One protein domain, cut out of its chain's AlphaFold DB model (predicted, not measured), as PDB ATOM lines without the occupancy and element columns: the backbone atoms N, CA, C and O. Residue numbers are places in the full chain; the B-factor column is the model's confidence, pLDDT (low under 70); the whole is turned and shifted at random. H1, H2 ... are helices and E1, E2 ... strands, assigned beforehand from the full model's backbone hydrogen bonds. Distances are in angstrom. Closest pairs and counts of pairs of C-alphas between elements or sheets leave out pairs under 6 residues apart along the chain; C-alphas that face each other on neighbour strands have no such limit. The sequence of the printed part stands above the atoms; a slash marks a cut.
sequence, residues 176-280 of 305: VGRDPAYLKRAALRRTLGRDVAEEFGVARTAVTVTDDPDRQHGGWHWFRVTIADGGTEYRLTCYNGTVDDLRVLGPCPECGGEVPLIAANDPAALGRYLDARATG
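Overview. This is residues 176 to 280 of the 305 residues of an uncharacterized protein of Amycolatopsis orientalis (UniProt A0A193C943). A strongly twisted, curled sheet of five strands has a long helix, H1, over E1 and E2 and a shorter one, H2, over E4; the helices make a wide V with its point near Glu 199 and Pro 267. Residues 178 to 184 and 274 to 280 stick out at the V's free ends. The printed part has 105 residues, with named elements in the order H1 E1 E2 E3 E4 E5 H2. The sheet, in order E1 E2 E3 E4 E5, is a meander, each strand the antiparallel neighbour of the one before. The class is mixed and the whole compact, with a radius of gyration of the C-alphas of 14.0 A and spans of 48 by 33 by 23 A.

Arrangement. H1, residues 180 to 199, is on the sheet at a height of 9.0 A; its closest C-alphas to E1, residues 207 to 217, are those of Arg 189 and Val 209, 5.6 A apart. E1 bends by 74 degrees at residue 214. Hairpins join E1 to E2, residues 220 to 229, E2 to E3, residues 232 to 238, E3 to E4, residues 247 to 251, and E4 to E5, residues 258 to 263. Within hydrogen-bond range across these pairs are N 210 and O 224, 2.9 A, N 225 and O 236, 2.8 A, N 237 and O 247, 2.8 A, and N 248 and O 262, 2.9 A. H2, residues 267 to 279, runs along E4 at 8 degrees on the local plane, at a height over the sheet of 9.8 A. H1 and H2, two layers with the sheet, are close but not clearly touching, about perpendicular at 75 degrees; their closest C-alphas, Glu 199 and Pro 267, are 7.5 A apart. In H1 and H2 every O i to N i+4 pair is within hydrogen-bond range.

Along the chain. H1 begins at C-alpha 180 (174.443, 189.758, 137.454) and is 28.3 A long; E1 is 23.9 A, E2 28.8 A and E3 19.8 A. H2 ends at C-alpha 279 (179.423, 154.107, 166.257).

Size, cuts and confidence. The two C-alphas farthest apart, Arg 178 and Thr 279, are 48.6 A apart. The printed part has no cut and no long link. pLDDT is under 70 at residues 176 to 184 and 216 to 220.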
ATOM      1  N   VAL A 176     170.381 182.331 133.068       51.88
ATOM      2  CA  VAL A 176     171.689 181.811 133.561       51.88
ATOM      3  C   VAL A 176     172.957 182.477 132.968       51.88
ATOM      4  O   VAL A 176     174.092 182.100 133.233       51.88
ATOM      5  N   GLY A 177     172.820 183.481 132.111       48.84
ATOM      6  CA  GLY A 177     173.947 184.237 131.557       48.84
ATOM      7  C   GLY A 177     173.707 185.734 131.438       48.84
ATOM      8  O   GLY A 177     174.471 186.396 130.740       48.84
ATOM      9  N   ARG A 178     172.632 186.259 132.034       49.47
ATOM     10  CA  ARG A 178     172.219 187.664 131.906       49.47
ATOM     11  C   ARG A 178     171.963 188.350 133.240       49.47
ATOM     12  O   ARG A 178     172.132 189.560 133.294       49.47
ATOM     13  N   ASP A 179     171.601 187.603 134.282       54.94
ATOM     14  CA  ASP A 179     171.442 188.149 135.628       54.94
ATOM     15  C   ASP A 179     172.821 188.319 136.310       54.94
ATOM     16  O   ASP A 179     173.556 187.338 136.492       54.94
ATOM     17  N   PRO A 180     173.210 189.538 136.707       55.78
ATOM     18  CA  PRO A 180     174.443 189.758 137.454       55.78
ATOM     19  C   PRO A 180     174.512 189.006 138.788       55.78
ATOM     20  O   PRO A 180     175.594 188.562 139.191       55.78
ATOM     21  N   ALA A 181     173.374 188.792 139.454       58.56
ATOM     22  CA  ALA A 181     173.302 187.976 140.662       58.56
ATOM     23  C   ALA A 181     173.683 186.519 140.363       58.56
ATOM     24  O   ALA A 181     174.405 185.892 141.146       58.56
ATOM     25  N   TYR A 182     173.298 186.008 139.188       66.50
ATOM     26  CA  TYR A 182     173.715 184.692 138.717       66.50
ATOM     27  C   TYR A 182     175.230 184.626 138.478       66.50
ATOM     28  O   TYR A 182     175.880 183.683 138.934       66.50
ATOM     29  N   LEU A 183     175.827 185.622 137.813       67.06
ATOM     30  CA  LEU A 183     177.278 185.654 137.568       67.06
ATOM     31  C   LEU A 183     178.077 185.702 138.877       67.06
ATOM     32  O   LEU A 183     179.068 184.977 139.023       67.06
ATOM     33  N   LYS A 184     177.609 186.487 139.854       69.12
ATOM     34  CA  LYS A 184     178.173 186.528 141.208       69.12
ATOM     35  C   LYS A 184     178.043 185.173 141.909       69.12
ATOM     36  O   LYS A 184     179.038 184.671 142.430       69.12
ATOM     37  N   ARG A 185     176.873 184.522 141.849       75.31
ATOM     38  CA  ARG A 185     176.682 183.148 142.363       75.31
ATOM     39  C   ARG A 185     177.601 182.146 141.671       75.31
ATOM     40  O   ARG A 185     178.175 181.286 142.326       75.31
ATOM     41  N   ALA A 186     177.768 182.231 140.357       74.81
ATOM     42  CA  ALA A 186     178.651 181.344 139.603       74.81
ATOM     43  C   ALA A 186     180.131 181.564 139.957       74.81
ATOM     44  O   ALA A 186     180.916 180.614 139.944       74.81
ATOM     45  N   ALA A 187     180.539 182.796 140.274       79.19
ATOM     46  CA  ALA A 187     181.865 183.084 140.818       79.19
ATOM     47  C   ALA A 187     182.042 182.485 142.220       79.19
ATOM     48  O   ALA A 187     183.028 181.786 142.445       79.19
ATOM     49  N   LEU A 188     181.060 182.661 143.109       83.06
ATOM     50  CA  LEU A 188     181.067 182.068 144.450       83.06
ATOM     51  C   LEU A 188     181.151 180.539 144.398       83.06
ATOM     52  O   LEU A 188     182.019 179.966 145.042       83.06
ATOM     53  N   ARG A 189     180.357 179.870 143.550       86.94
ATOM     54  CA  ARG A 189     180.424 178.406 143.349       86.94
ATOM     55  C   ARG A 189     181.811 177.932 142.910       86.94
ATOM     56  O   ARG A 189     182.290 176.884 143.348       86.94
ATOM     57  N   ARG A 190     182.466 178.690 142.023       83.94
ATOM     58  CA  ARG A 190     183.819 178.369 141.544       83.94
ATOM     59  C   ARG A 190     184.849 178.499 142.657       83.94
ATOM     60  O   ARG A 190     185.629 177.559 142.815       83.94
ATOM     61  N   THR A 191     184.817 179.614 143.388       88.50
ATOM     62  CA  THR A 191     185.680 179.885 144.544       88.50
ATOM     63  C   THR A 191     185.471 178.829 145.620       88.50
ATOM     64  O   THR A 191     186.399 178.073 145.875       88.50
ATOM     65  N   LEU A 192     184.240 178.646 146.106       91.94
ATOM     66  CA  LEU A 192     183.911 177.646 147.122       91.94
ATOM     67  C   LEU A 192     184.397 176.252 146.732       91.94
ATOM     68  O   LEU A 192     185.021 175.572 147.530       91.94
ATOM     69  N   GLY A 193     184.165 175.810 145.493       92.44
ATOM     70  CA  GLY A 193     184.607 174.475 145.096       92.44
ATOM     71  C   GLY A 193     186.127 174.327 144.957       92.44
ATOM     72  O   GLY A 193     186.617 173.204 145.015       92.44
ATOM     73  N   ARG A 194     186.879 175.416 144.741       91.31
ATOM     74  CA  ARG A 194     188.351 175.398 144.819       91.31
ATOM     75  C   ARG A 194     188.788 175.309 146.273       91.31
ATOM     76  O   ARG A 194     189.592 174.439 146.578       91.31
ATOM     77  N   ASP A 195     188.217 176.147 147.122       93.81
ATOM     78  CA  ASP A 195     188.591 176.243 148.527       93.81
ATOM     79  C   ASP A 195     188.254 174.927 149.262       93.81
ATOM     80  O   ASP A 195     189.079 174.400 149.993       93.81
ATOM     81  N   VAL A 196     187.108 174.298 148.957       95.25
ATOM     82  CA  VAL A 196     186.757 172.938 149.419       95.25
ATOM     83  C   VAL A 196     187.768 171.898 148.935       95.25
ATOM     84  O   VAL A 196     188.164 171.022 149.693       95.25
ATOM     85  N   ALA A 197     188.156 171.940 147.658       93.25
ATOM     86  CA  ALA A 197     189.090 170.956 147.117       93.25
ATOM     87  C   ALA A 197     190.463 171.050 147.797       93.25
ATOM     88  O   ALA A 197     191.072 170.025 148.096       93.25
ATOM     89  N   GLU A 198     190.917 172.275 148.060       94.12
ATOM     90  CA  GLU A 198     192.148 172.565 148.787       94.12
ATOM     91  C   GLU A 198     192.069 172.093 150.244       94.12
ATOM     92  O   GLU A 198     192.900 171.286 150.657       94.12
ATOM     93  N   GLU A 199     191.034 172.501 150.981       95.44
ATOM     94  CA  GLU A 199     190.859 172.178 152.403       95.44
ATOM     95  C   GLU A 199     190.731 170.667 152.657       95.44
ATOM     96  O   GLU A 199     191.309 170.122 153.595       95.44
ATOM     97  N   PHE A 200     190.003 169.959 151.788       93.31
ATOM     98  CA  PHE A 200     189.790 168.516 151.918       93.31
ATOM     99  C   PHE A 200     190.859 167.667 151.222       93.31
ATOM    100  O   PHE A 200     190.796 166.440 151.285       93.31
ATOM    101  N   GLY A 201     191.840 168.288 150.559       92.94
ATOM    102  CA  GLY A 201     192.918 167.577 149.870       92.94
ATOM    103  C   GLY A 201     192.443 166.685 148.715       92.94
ATOM    104  O   GLY A 201     193.079 165.675 148.416       92.94
ATOM    105  N   VAL A 202     191.332 167.040 148.060       93.06
ATOM    106  CA  VAL A 202     190.742 166.285 146.940       93.06
ATOM    107  C   VAL A 202     190.958 166.998 145.605       93.06
ATOM    108  O   VAL A 202     191.174 168.206 145.528       93.06
ATOM    109  N   ALA A 203     190.864 166.263 144.495       91.06
ATOM    110  CA  ALA A 203     190.939 166.881 143.175       91.06
ATOM    111  C   ALA A 203     189.763 167.848 142.949       91.06
ATOM    112  O   ALA A 203     188.616 167.527 143.252       91.06
ATOM    113  N   ARG A 204     189.992 168.999 142.300       90.44
ATOM    114  CA  ARG A 204     188.910 169.963 141.999       90.44
ATOM    115  C   ARG A 204     187.739 169.343 141.233       90.44
ATOM    116  O   ARG A 204     186.600 169.771 141.407       90.44
ATOM    117  N   THR A 205     188.021 168.357 140.383       88.94
ATOM    118  CA  THR A 205     187.031 167.606 139.598       88.94
ATOM    119  C   THR A 205     186.166 166.671 140.439       88.94
ATOM    120  O   THR A 205     185.107 166.270 139.970       88.94
ATOM    121  N   ALA A 206     186.593 166.336 141.659       90.44
ATOM    122  CA  ALA A 206     185.811 165.576 142.628       90.44
ATOM    123  C   ALA A 206     184.776 166.444 143.365       90.44
ATOM    124  O   ALA A 206     183.897 165.905 144.029       90.44
ATOM    125  N   VAL A 207     184.863 167.776 143.246       93.56
ATOM    126  CA  VAL A 207     183.986 168.717 143.949       93.56
ATOM    127  C   VAL A 207     182.988 169.349 142.984       93.56
ATOM    128  O   VAL A 207     183.358 170.067 142.050       93.56
ATOM    129  N   THR A 208     181.701 169.163 143.249       92.81
ATOM    130  CA  THR A 208     180.613 169.853 142.544       92.81
ATOM    131  C   THR A 208     179.936 170.834 143.492       92.81
ATOM    132  O   THR A 208     179.667 170.492 144.638       92.81
ATOM    133  N   VAL A 209     179.664 172.054 143.017       91.69
ATOM    134  CA  VAL A 209     178.922 173.068 143.779       91.69
ATOM    135  C   VAL A 209     177.751 173.565 142.942       91.69
ATOM    136  O   VAL A 209     177.955 174.108 141.852       91.69
ATOM    137  N   THR A 210     176.537 173.392 143.449       87.50
ATOM    138  CA  THR A 210     175.289 173.850 142.825       87.50
ATOM    139  C   THR A 210     174.476 174.678 143.807       87.50
ATOM    140  O   THR A 210     174.839 174.815 144.974       87.50
ATOM    141  N   ASP A 211     173.367 175.226 143.335       82.69
ATOM    142  CA  ASP A 211     172.358 175.794 144.217       82.69
ATOM    143  C   ASP A 211     171.622 174.644 144.922       82.69
ATOM    144  O   ASP A 211     171.475 173.552 144.363       82.69
ATOM    145  N   ASP A 212     171.242 174.857 146.178       80.75
ATOM    146  CA  ASP A 212     170.509 173.889 146.987       80.75
ATOM    147  C   ASP A 212     168.998 174.153 146.854       80.75
ATOM    148  O   ASP A 212     168.490 175.116 147.440       80.75
ATOM    149  N   PRO A 213     168.254 173.350 146.069       74.25
ATOM    150  CA  PRO A 213     166.834 173.606 145.827       74.25
ATOM    151  C   PRO A 213     165.987 173.425 147.091       74.25
ATOM    152  O   PRO A 213     164.953 174.070 147.234       74.25
ATOM    153  N   ASP A 214     166.450 172.588 148.020       75.69
ATOM    154  CA  ASP A 214     165.714 172.215 149.228       75.69
ATOM    155  C   ASP A 214     165.929 173.224 150.367       75.69
ATOM    156  O   ASP A 214     165.275 173.151 151.409       75.69
ATOM    157  N   ARG A 215     166.867 174.166 150.190       74.12
ATOM    158  CA  ARG A 215     167.319 175.091 151.233       74.12
ATOM    159  C   ARG A 215     167.386 176.508 150.691       74.12
ATOM    160  O   ARG A 215     168.318 176.872 149.976       74.12
ATOM    161  N   GLN A 216     166.392 177.313 151.056       65.88
ATOM    162  CA  GLN A 216     166.322 178.720 150.685       65.88
ATOM    163  C   GLN A 216     165.957 179.602 151.877       65.88
ATOM    164  O   GLN A 216     165.143 179.220 152.716       65.88
ATOM    165  N   HIS A 217     166.521 180.804 151.919       58.44
ATOM    166  CA  HIS A 217     166.149 181.838 152.880       58.44
ATOM    167  C   HIS A 217     165.915 183.161 152.148       58.44
ATOM    168  O   HIS A 217     166.758 183.588 151.364       58.44
ATOM    169  N   GLY A 218     164.754 183.796 152.339       54.16
ATOM    170  CA  GLY A 218     164.411 185.043 151.639       54.16
ATOM    171  C   GLY A 218     164.434 184.937 150.103       54.16
ATOM    172  O   GLY A 218     164.789 185.901 149.434       54.16
ATOM    173  N   GLY A 219     164.129 183.755 149.549       54.44
ATOM    174  CA  GLY A 219     164.237 183.467 148.110       54.44
ATOM    175  C   GLY A 219     165.661 183.173 147.615       54.44
ATOM    176  O   GLY A 219     165.859 182.952 146.425       54.44
ATOM    177  N   TRP A 220     166.654 183.143 148.511       60.41
ATOM    178  CA  TRP A 220     168.042 182.816 148.188       60.41
ATOM    179  C   TRP A 220     168.361 181.362 148.505       60.41
ATOM    180  O   TRP A 220     168.380 180.963 149.670       60.41
ATOM    181  N   HIS A 221     168.671 180.586 147.466       74.44
ATOM    182  CA  HIS A 221     169.166 179.221 147.617       74.44
ATOM    183  C   HIS A 221     170.545 179.199 148.271       74.44
ATOM    184  O   HIS A 221     171.434 179.968 147.884       74.44
ATOM    185  N   TRP A 222     170.741 178.268 149.196       82.94
ATOM    186  CA  TRP A 222     172.056 177.925 149.732       82.94
ATOM    187  C   TRP A 222     172.897 177.246 148.640       82.94
ATOM    188  O   TRP A 222     172.431 177.030 147.515       82.94
ATOM    189  N   PHE A 223     174.147 176.913 148.943       86.81
ATOM    190  CA  PHE A 223     175.001 176.121 148.064       86.81
ATOM    191  C   PHE A 223     175.013 174.667 148.511       86.81
ATOM    192  O   PHE A 223     175.295 174.377 149.670       86.81
ATOM    193  N   ARG A 224     174.778 173.748 147.578       92.31
ATOM    194  CA  ARG A 224     175.008 172.317 147.765       92.31
ATOM    195  C   ARG A 224     176.404 171.975 147.269       92.31
ATOM    196  O   ARG A 224     176.732 172.235 146.113       92.31
ATOM    197  N   VAL A 225     177.208 171.371 148.134       95.06
ATOM    198  CA  VAL A 225     178.562 170.905 147.829       95.06
ATOM    199  C   VAL A 225     178.563 169.382 147.855       95.06
ATOM    200  O   VAL A 225     178.067 168.760 148.789       95.06
ATOM    201  N   THR A 226     179.092 168.758 146.811       95.94
ATOM    202  CA  THR A 226     179.254 167.303 146.728       95.94
ATOM    203  C   THR A 226     180.716 166.983 146.485       95.94
ATOM    204  O   THR A 226     181.286 167.467 145.506       95.94
ATOM    205  N   ILE A 227     181.306 166.183 147.369       95.88
ATOM    206  CA  ILE A 227     182.671 165.667 147.248       95.88
ATOM    207  C   ILE A 227     182.576 164.177 146.924       95.88
ATOM    208  O   ILE A 227     181.998 163.419 147.699       95.88
ATOM    209  N   ALA A 228     183.120 163.758 145.785       95.25
ATOM    210  CA  ALA A 228     183.212 162.355 145.396       95.25
ATOM    211  C   ALA A 228     184.613 161.812 145.707       95.25
ATOM    212  O   ALA A 228     185.577 162.195 145.049       95.25
ATOM    213  N   ASP A 229     184.731 160.904 146.672       91.88
ATOM    214  CA  ASP A 229     186.012 160.304 147.059       91.88
ATOM    215  C   ASP A 229     185.868 158.799 147.314       91.88
ATOM    216  O   ASP A 229     184.925 158.345 147.961       91.88
ATOM    217  N   GLY A 230     186.770 158.001 146.737       87.81
ATOM    218  CA  GLY A 230     186.781 156.542 146.910       87.81
ATOM    219  C   GLY A 230     185.473 155.817 146.544       87.81
ATOM    220  O   GLY A 230     185.193 154.758 147.096       87.81
ATOM    221  N   GLY A 231     184.648 156.381 145.651       87.81
ATOM    222  CA  GLY A 231     183.322 155.841 145.306       87.81
ATOM    223  C   GLY A 231     182.199 156.220 146.281       87.81
ATOM    224  O   GLY A 231     181.066 155.776 146.104       87.81
ATOM    225  N   THR A 232     182.493 157.056 147.276       90.00
ATOM    226  CA  THR A 232     181.526 157.622 148.221       90.00
ATOM    227  C   THR A 232     181.254 159.083 147.881       90.00
ATOM    228  O   THR A 232     182.166 159.837 147.543       90.00
ATOM    229  N   GLU A 233     179.994 159.496 147.987       93.38
ATOM    230  CA  GLU A 233     179.606 160.902 147.890       93.38
ATOM    231  C   GLU A 233     179.370 161.487 149.282       93.38
ATOM    232  O   GLU A 233     178.526 161.004 150.042       93.38
ATOM    233  N   TYR A 234     180.071 162.572 149.589       93.44
ATOM    234  CA  TYR A 234     179.839 163.392 150.769       93.44
ATOM    235  C   TYR A 234     179.048 164.626 150.358       93.44
ATOM    236  O   TYR A 234     179.464 165.381 149.477       93.44
ATOM    237  N   ARG A 235     177.892 164.828 150.991       94.44
ATOM    238  CA  ARG A 235     177.011 165.967 150.727       94.44
ATOM    239  C   ARG A 235     177.134 166.975 151.851       94.44
ATOM    240  O   ARG A 235     176.971 166.634 153.020       94.44
ATOM    241  N   LEU A 236     177.410 168.214 151.476       94.00
ATOM    242  CA  LEU A 236     177.510 169.346 152.377       94.00
ATOM    243  C   LEU A 236     176.653 170.501 151.857       94.00
ATOM    244  O   LEU A 236     176.278 170.547 150.682       94.00
ATOM    245  N   THR A 237     176.354 171.448 152.734       90.81
ATOM    246  CA  THR A 237     175.681 172.698 152.388       90.81
ATOM    247  C   THR A 237     176.402 173.886 153.006       90.81
ATOM    248  O   THR A 237     177.128 173.729 153.989       90.81
ATOM    249  N   CYS A 238     176.215 175.059 152.417       86.50
ATOM    250  CA  CYS A 238     176.781 176.316 152.887       86.50
ATOM    251  C   CYS A 238     175.844 177.471 152.524       86.50
ATOM    252  O   CYS A 238     175.399 177.567 151.377       86.50
ATOM    253  N   TYR A 239     175.568 178.365 153.469       78.94
ATOM    254  CA  TYR A 239     174.752 179.550 153.224       78.94
ATOM    255  C   TYR A 239     175.587 180.681 152.611       78.94
ATOM    256  O   TYR A 239     175.229 181.224 151.566       78.94
ATOM    257  N   ASN A 240     176.736 180.999 153.215       74.25
ATOM    258  CA  ASN A 240     177.545 182.171 152.840       74.25
ATOM    259  C   ASN A 240     178.444 181.967 151.609       74.25
ATOM    260  O   ASN A 240     179.049 182.919 151.113       74.25
ATOM    261  N   GLY A 241     178.545 180.741 151.101       78.94
ATOM    262  CA  GLY A 241     179.443 180.394 150.000       78.94
ATOM    263  C   GLY A 241     180.921 180.319 150.400       78.94
ATOM    264  O   GLY A 241     181.777 180.539 149.546       78.94
ATOM    265  N   THR A 242     181.222 180.029 151.669       84.31
ATOM    266  CA  THR A 242     182.582 179.915 152.222       84.31
ATOM    267  C   THR A 242     182.803 178.560 152.901       84.31
ATOM    268  O   THR A 242     181.859 177.923 153.367       84.31
ATOM    269  N   VAL A 243     184.060 178.116 152.975       87.50
ATOM    270  CA  VAL A 243     184.434 176.850 153.635       87.50
ATOM    271  C   VAL A 243     184.100 176.865 155.131       87.50
ATOM    272  O   VAL A 243     183.629 175.865 155.668       87.50
ATOM    273  N   ASP A 244     184.237 178.025 155.779       84.12
ATOM    274  CA  ASP A 244     183.960 178.206 157.212       84.12
ATOM    275  C   ASP A 244     182.502 177.918 157.611       84.12
ATOM    276  O   ASP A 244     182.212 177.671 158.780       84.12
ATOM    277  N   ASP A 245     181.577 177.944 156.649       83.00
ATOM    278  CA  ASP A 245     180.147 177.696 156.856       83.00
ATOM    279  C   ASP A 245     179.687 176.355 156.248       83.00
ATOM    280  O   ASP A 245     178.495 176.123 156.037       83.00
ATOM    281  N   LEU A 246     180.618 175.444 155.944       90.44
ATOM    282  CA  LEU A 246     180.273 174.111 155.451       90.44
ATOM    283  C   LEU A 246     179.665 173.248 156.545       90.44
ATOM    284  O   LEU A 246     180.188 173.127 157.654       90.44
ATOM    285  N   ARG A 247     178.573 172.573 156.194       88.44
ATOM    286  CA  ARG A 247     177.865 171.654 157.085       88.44
ATOM    287  C   ARG A 247     177.542 170.357 156.384       88.44
ATOM    288  O   ARG A 247     177.086 170.377 155.246       88.44
ATOM    289  N   VAL A 248     177.724 169.236 157.074       90.44
ATOM    290  CA  VAL A 248     177.335 167.924 156.541       90.44
ATOM    291  C   VAL A 248     175.821 167.845 156.423       90.44
ATOM    292  O   VAL A 248     175.105 168.204 157.359       90.44
ATOM    293  N   LEU A 249     175.348 167.339 155.291       90.38
ATOM    294  CA  LEU A 249     173.956 166.977 155.087       90.38
ATOM    295  C   LEU A 249     173.731 165.521 155.489       90.38
ATOM    296  O   LEU A 249     174.447 164.621 155.047       90.38
ATOM    297  N   GLY A 250     172.721 165.279 156.319       86.00
ATOM    298  CA  GLY A 250     172.338 163.933 156.728       86.00
ATOM    299  C   GLY A 250     170.871 163.838 157.136       86.00
ATOM    300  O   GLY A 250     170.186 164.858 157.201       86.00
ATOM    301  N   PRO A 251     170.359 162.621 157.376       85.12
ATOM    302  CA  PRO A 251     168.958 162.427 157.718       85.12
ATOM    303  C   PRO A 251     168.656 162.963 159.122       85.12
ATOM    304  O   PRO A 251     169.347 162.637 160.088       85.12
ATOM    305  N   CYS A 252     167.588 163.744 159.240       80.75
ATOM    306  CA  CYS A 252     166.992 164.111 160.515       80.75
ATOM    307  C   CYS A 252     166.461 162.841 161.206       80.75
ATOM    308  O   CYS A 252     165.714 162.093 160.569       80.75
ATOM    309  N   PRO A 253     166.777 162.604 162.493       74.88
ATOM    310  CA  PRO A 253     166.320 161.408 163.203       74.88
ATOM    311  C   PRO A 253     164.793 161.345 163.357       74.88
ATOM    312  O   PRO A 253     164.236 160.255 163.393       74.88
ATOM    313  N   GLU A 254     164.115 162.497 163.387       80.25
ATOM    314  CA  GLU A 254     162.664 162.573 163.600       80.25
ATOM    315  C   GLU A 254     161.863 162.416 162.304       80.25
ATOM    316  O   GLU A 254     160.846 161.729 162.266       80.25
ATOM    317  N   CYS A 255     162.290 163.078 161.222       80.38
ATOM    318  CA  CYS A 255     161.493 163.163 159.995       80.38
ATOM    319  C   CYS A 255     162.152 162.542 158.759       80.38
ATOM    320  O   CYS A 255     161.566 162.589 157.679       80.38
ATOM    321  N   GLY A 256     163.381 162.031 158.878       82.56
ATOM    322  CA  GLY A 256     164.154 161.453 157.771       82.56
ATOM    323  C   GLY A 256     164.571 162.444 156.677       82.56
ATOM    324  O   GLY A 256     165.247 162.048 155.731       82.56
ATOM    325  N   GLY A 257     164.185 163.720 156.791       82.62
ATOM    326  CA  GLY A 257     164.547 164.776 155.846       82.62
ATOM    327  C   GLY A 257     166.049 165.033 155.860       82.62
ATOM    328  O   GLY A 257     166.686 164.908 156.903       82.62
ATOM    329  N   GLU A 258     166.626 165.379 154.715       86.06
ATOM    330  CA  GLU A 258     168.039 165.740 154.654       86.06
ATOM    331  C   GLU A 258     168.204 167.136 155.279       86.06
ATOM    332  O   GLU A 258     167.604 168.104 154.814       86.06
ATOM    333  N   VAL A 259     169.010 167.270 156.330       84.50
ATOM    334  CA  VAL A 259     169.192 168.521 157.086       84.50
ATOM    335  C   VAL A 259     170.675 168.795 157.350       84.50
ATOM    336  O   VAL A 259     171.479 167.857 157.340       84.50
ATOM    337  N   PRO A 260     171.075 170.059 157.577       85.88
ATOM    338  CA  PRO A 260     172.428 170.380 158.023       85.88
ATOM    339  C   PRO A 260     172.654 169.862 159.453       85.88
ATOM    340  O   PRO A 260     171.895 170.204 160.354       85.88
ATOM    341  N   LEU A 261     173.697 169.058 159.674       81.69
ATOM    342  CA  LEU A 261     173.962 168.412 160.968       81.69
ATOM    343  C   LEU A 261     175.109 169.056 161.745       81.69
ATOM    344  O   LEU A 261     174.880 169.681 162.764       81.69
ATOM    345  N   ILE A 262     176.357 168.938 161.297       83.25
ATOM    346  CA  ILE A 262     177.490 169.573 161.991       83.25
ATOM    347  C   ILE A 262     178.316 170.392 161.026       83.25
ATOM    348  O   ILE A 262     178.304 170.124 159.824       83.25
ATOM    349  N   ALA A 263     179.048 171.363 161.570       85.06
ATOM    350  CA  ALA A 263     180.106 172.021 160.826       85.06
ATOM    351  C   ALA A 263     181.133 170.975 160.364       85.06
ATOM    352  O   ALA A 263     181.575 170.134 161.148       85.06
ATOM    353  N   ALA A 264     181.473 171.035 159.085       87.12
ATOM    354  CA  ALA A 264     182.526 170.263 158.447       87.12
ATOM    355  C   ALA A 264     183.320 171.216 157.561       87.12
ATOM    356  O   ALA A 264     183.297 171.132 156.339       87.12
ATOM    357  N   ASN A 265     183.956 172.170 158.227       86.94
ATOM    358  CA  ASN A 265     184.848 173.155 157.638       86.94
ATOM    359  C   ASN A 265     186.246 172.581 157.361       86.94
ATOM    360  O   ASN A 265     186.984 173.194 156.612       86.94
ATOM    361  N   ASP A 266     186.592 171.425 157.938       86.31
ATOM    362  CA  ASP A 266     187.889 170.767 157.763       86.31
ATOM    363  C   ASP A 266     187.763 169.220 157.797       86.31
ATOM    364  O   ASP A 266     186.727 168.677 158.225       86.31
ATOM    365  N   PRO A 267     188.803 168.468 157.374       90.06
ATOM    366  CA  PRO A 267     188.791 167.004 157.396       90.06
ATOM    367  C   PRO A 267     188.602 166.385 158.784       90.06
ATOM    368  O   PRO A 267     187.992 165.322 158.907       90.06
ATOM    369  N   ALA A 268     189.094 167.027 159.849       88.12
ATOM    370  CA  ALA A 268     188.951 166.507 161.206       88.12
ATOM    371  C   ALA A 268     187.497 166.615 161.690       88.12
ATOM    372  O   ALA A 268     186.993 165.714 162.363       88.12
ATOM    373  N   ALA A 269     186.799 167.690 161.328       86.50
ATOM    374  CA  ALA A 269     185.383 167.893 161.589       86.50
ATOM    375  C   ALA A 269     184.518 166.874 160.843       86.50
ATOM    376  O   ALA A 269     183.655 166.244 161.461       86.50
ATOM    377  N   LEU A 270     184.807 166.623 159.563       89.56
ATOM    378  CA  LEU A 270     184.157 165.544 158.819       89.56
ATOM    379  C   LEU A 270     184.454 164.169 159.443       89.56
ATOM    380  O   LEU A 270     183.545 163.357 159.596       89.56
ATOM    381  N   GLY A 271     185.693 163.924 159.876       88.44
ATOM    382  CA  GLY A 271     186.085 162.695 160.569       88.44
ATOM    383  C   GLY A 271     185.263 162.432 161.834       88.44
ATOM    384  O   GLY A 271     184.784 161.317 162.028       88.44
ATOM    385  N   ARG A 272     185.006 163.466 162.650       87.31
ATOM    386  CA  ARG A 272     184.134 163.361 163.837       87.31
ATOM    387  C   ARG A 272     182.702 162.954 163.480       87.31
ATOM    388  O   ARG A 272     182.112 162.139 164.182       87.31
ATOM    389  N   TYR A 273     182.151 163.485 162.387       86.81
ATOM    390  CA  TYR A 273     180.837 163.063 161.886       86.81
ATOM    391  C   TYR A 273     180.829 161.585 161.476       86.81
ATOM    392  O   TYR A 273     179.908 160.844 161.829       86.81
ATOM    393  N   LEU A 274     181.847 161.150 160.731       89.38
ATOM    394  CA  LEU A 274     181.935 159.776 160.236       89.38
ATOM    395  C   LEU A 274     182.104 158.768 161.376       89.38
ATOM    396  O   LEU A 274     181.463 157.720 161.347       89.38
ATOM    397  N   ASP A 275     182.895 159.108 162.392       88.06
ATOM    398  CA  ASP A 275     183.075 158.285 163.592       88.06
ATOM    399  C   ASP A 275     181.775 158.165 164.405       88.06
ATOM    400  O   ASP A 275     181.344 157.064 164.760       88.06
ATOM    401  N   ALA A 276     181.063 159.281 164.603       83.31
ATOM    402  CA  ALA A 276     179.751 159.266 165.247       83.31
ATOM    403  C   ALA A 276     178.759 158.369 164.487       83.31
ATOM    404  O   ALA A 276     178.073 157.540 165.085       83.31
ATOM    405  N   ARG A 277     178.738 158.452 163.153       83.12
ATOM    406  CA  ARG A 277     177.882 157.600 162.318       83.12
ATOM    407  C   ARG A 277     178.272 156.122 162.391       83.12
ATOM    408  O   ARG A 277     177.384 155.275 162.457       83.12
ATOM    409  N   ALA A 278     179.564 155.803 162.379       85.88
ATOM    410  CA  ALA A 278     180.055 154.427 162.464       85.88
ATOM    411  C   ALA A 278     179.727 153.772 163.816       85.88
ATOM    412  O   ALA A 278     179.432 152.580 163.873       85.88
ATOM    413  N   THR A 279     179.732 154.558 164.890       86.88
ATOM    414  CA  THR A 279     179.423 154.107 166.257       86.88
ATOM    415  C   THR A 279     177.930 154.134 166.595       86.88
ATOM    416  O   THR A 279     177.542 153.695 167.674       86.88
ATOM    417  N   GLY A 280     177.077 154.635 165.692       80.38
ATOM    418  CA  GLY A 280     175.649 154.836 165.956       80.38
ATOM    419  C   GLY A 280     175.361 155.975 166.942       80.38
ATOM    420  O   GLY A 280     174.246 156.085 167.451       80.38
TER     421      GLY A 280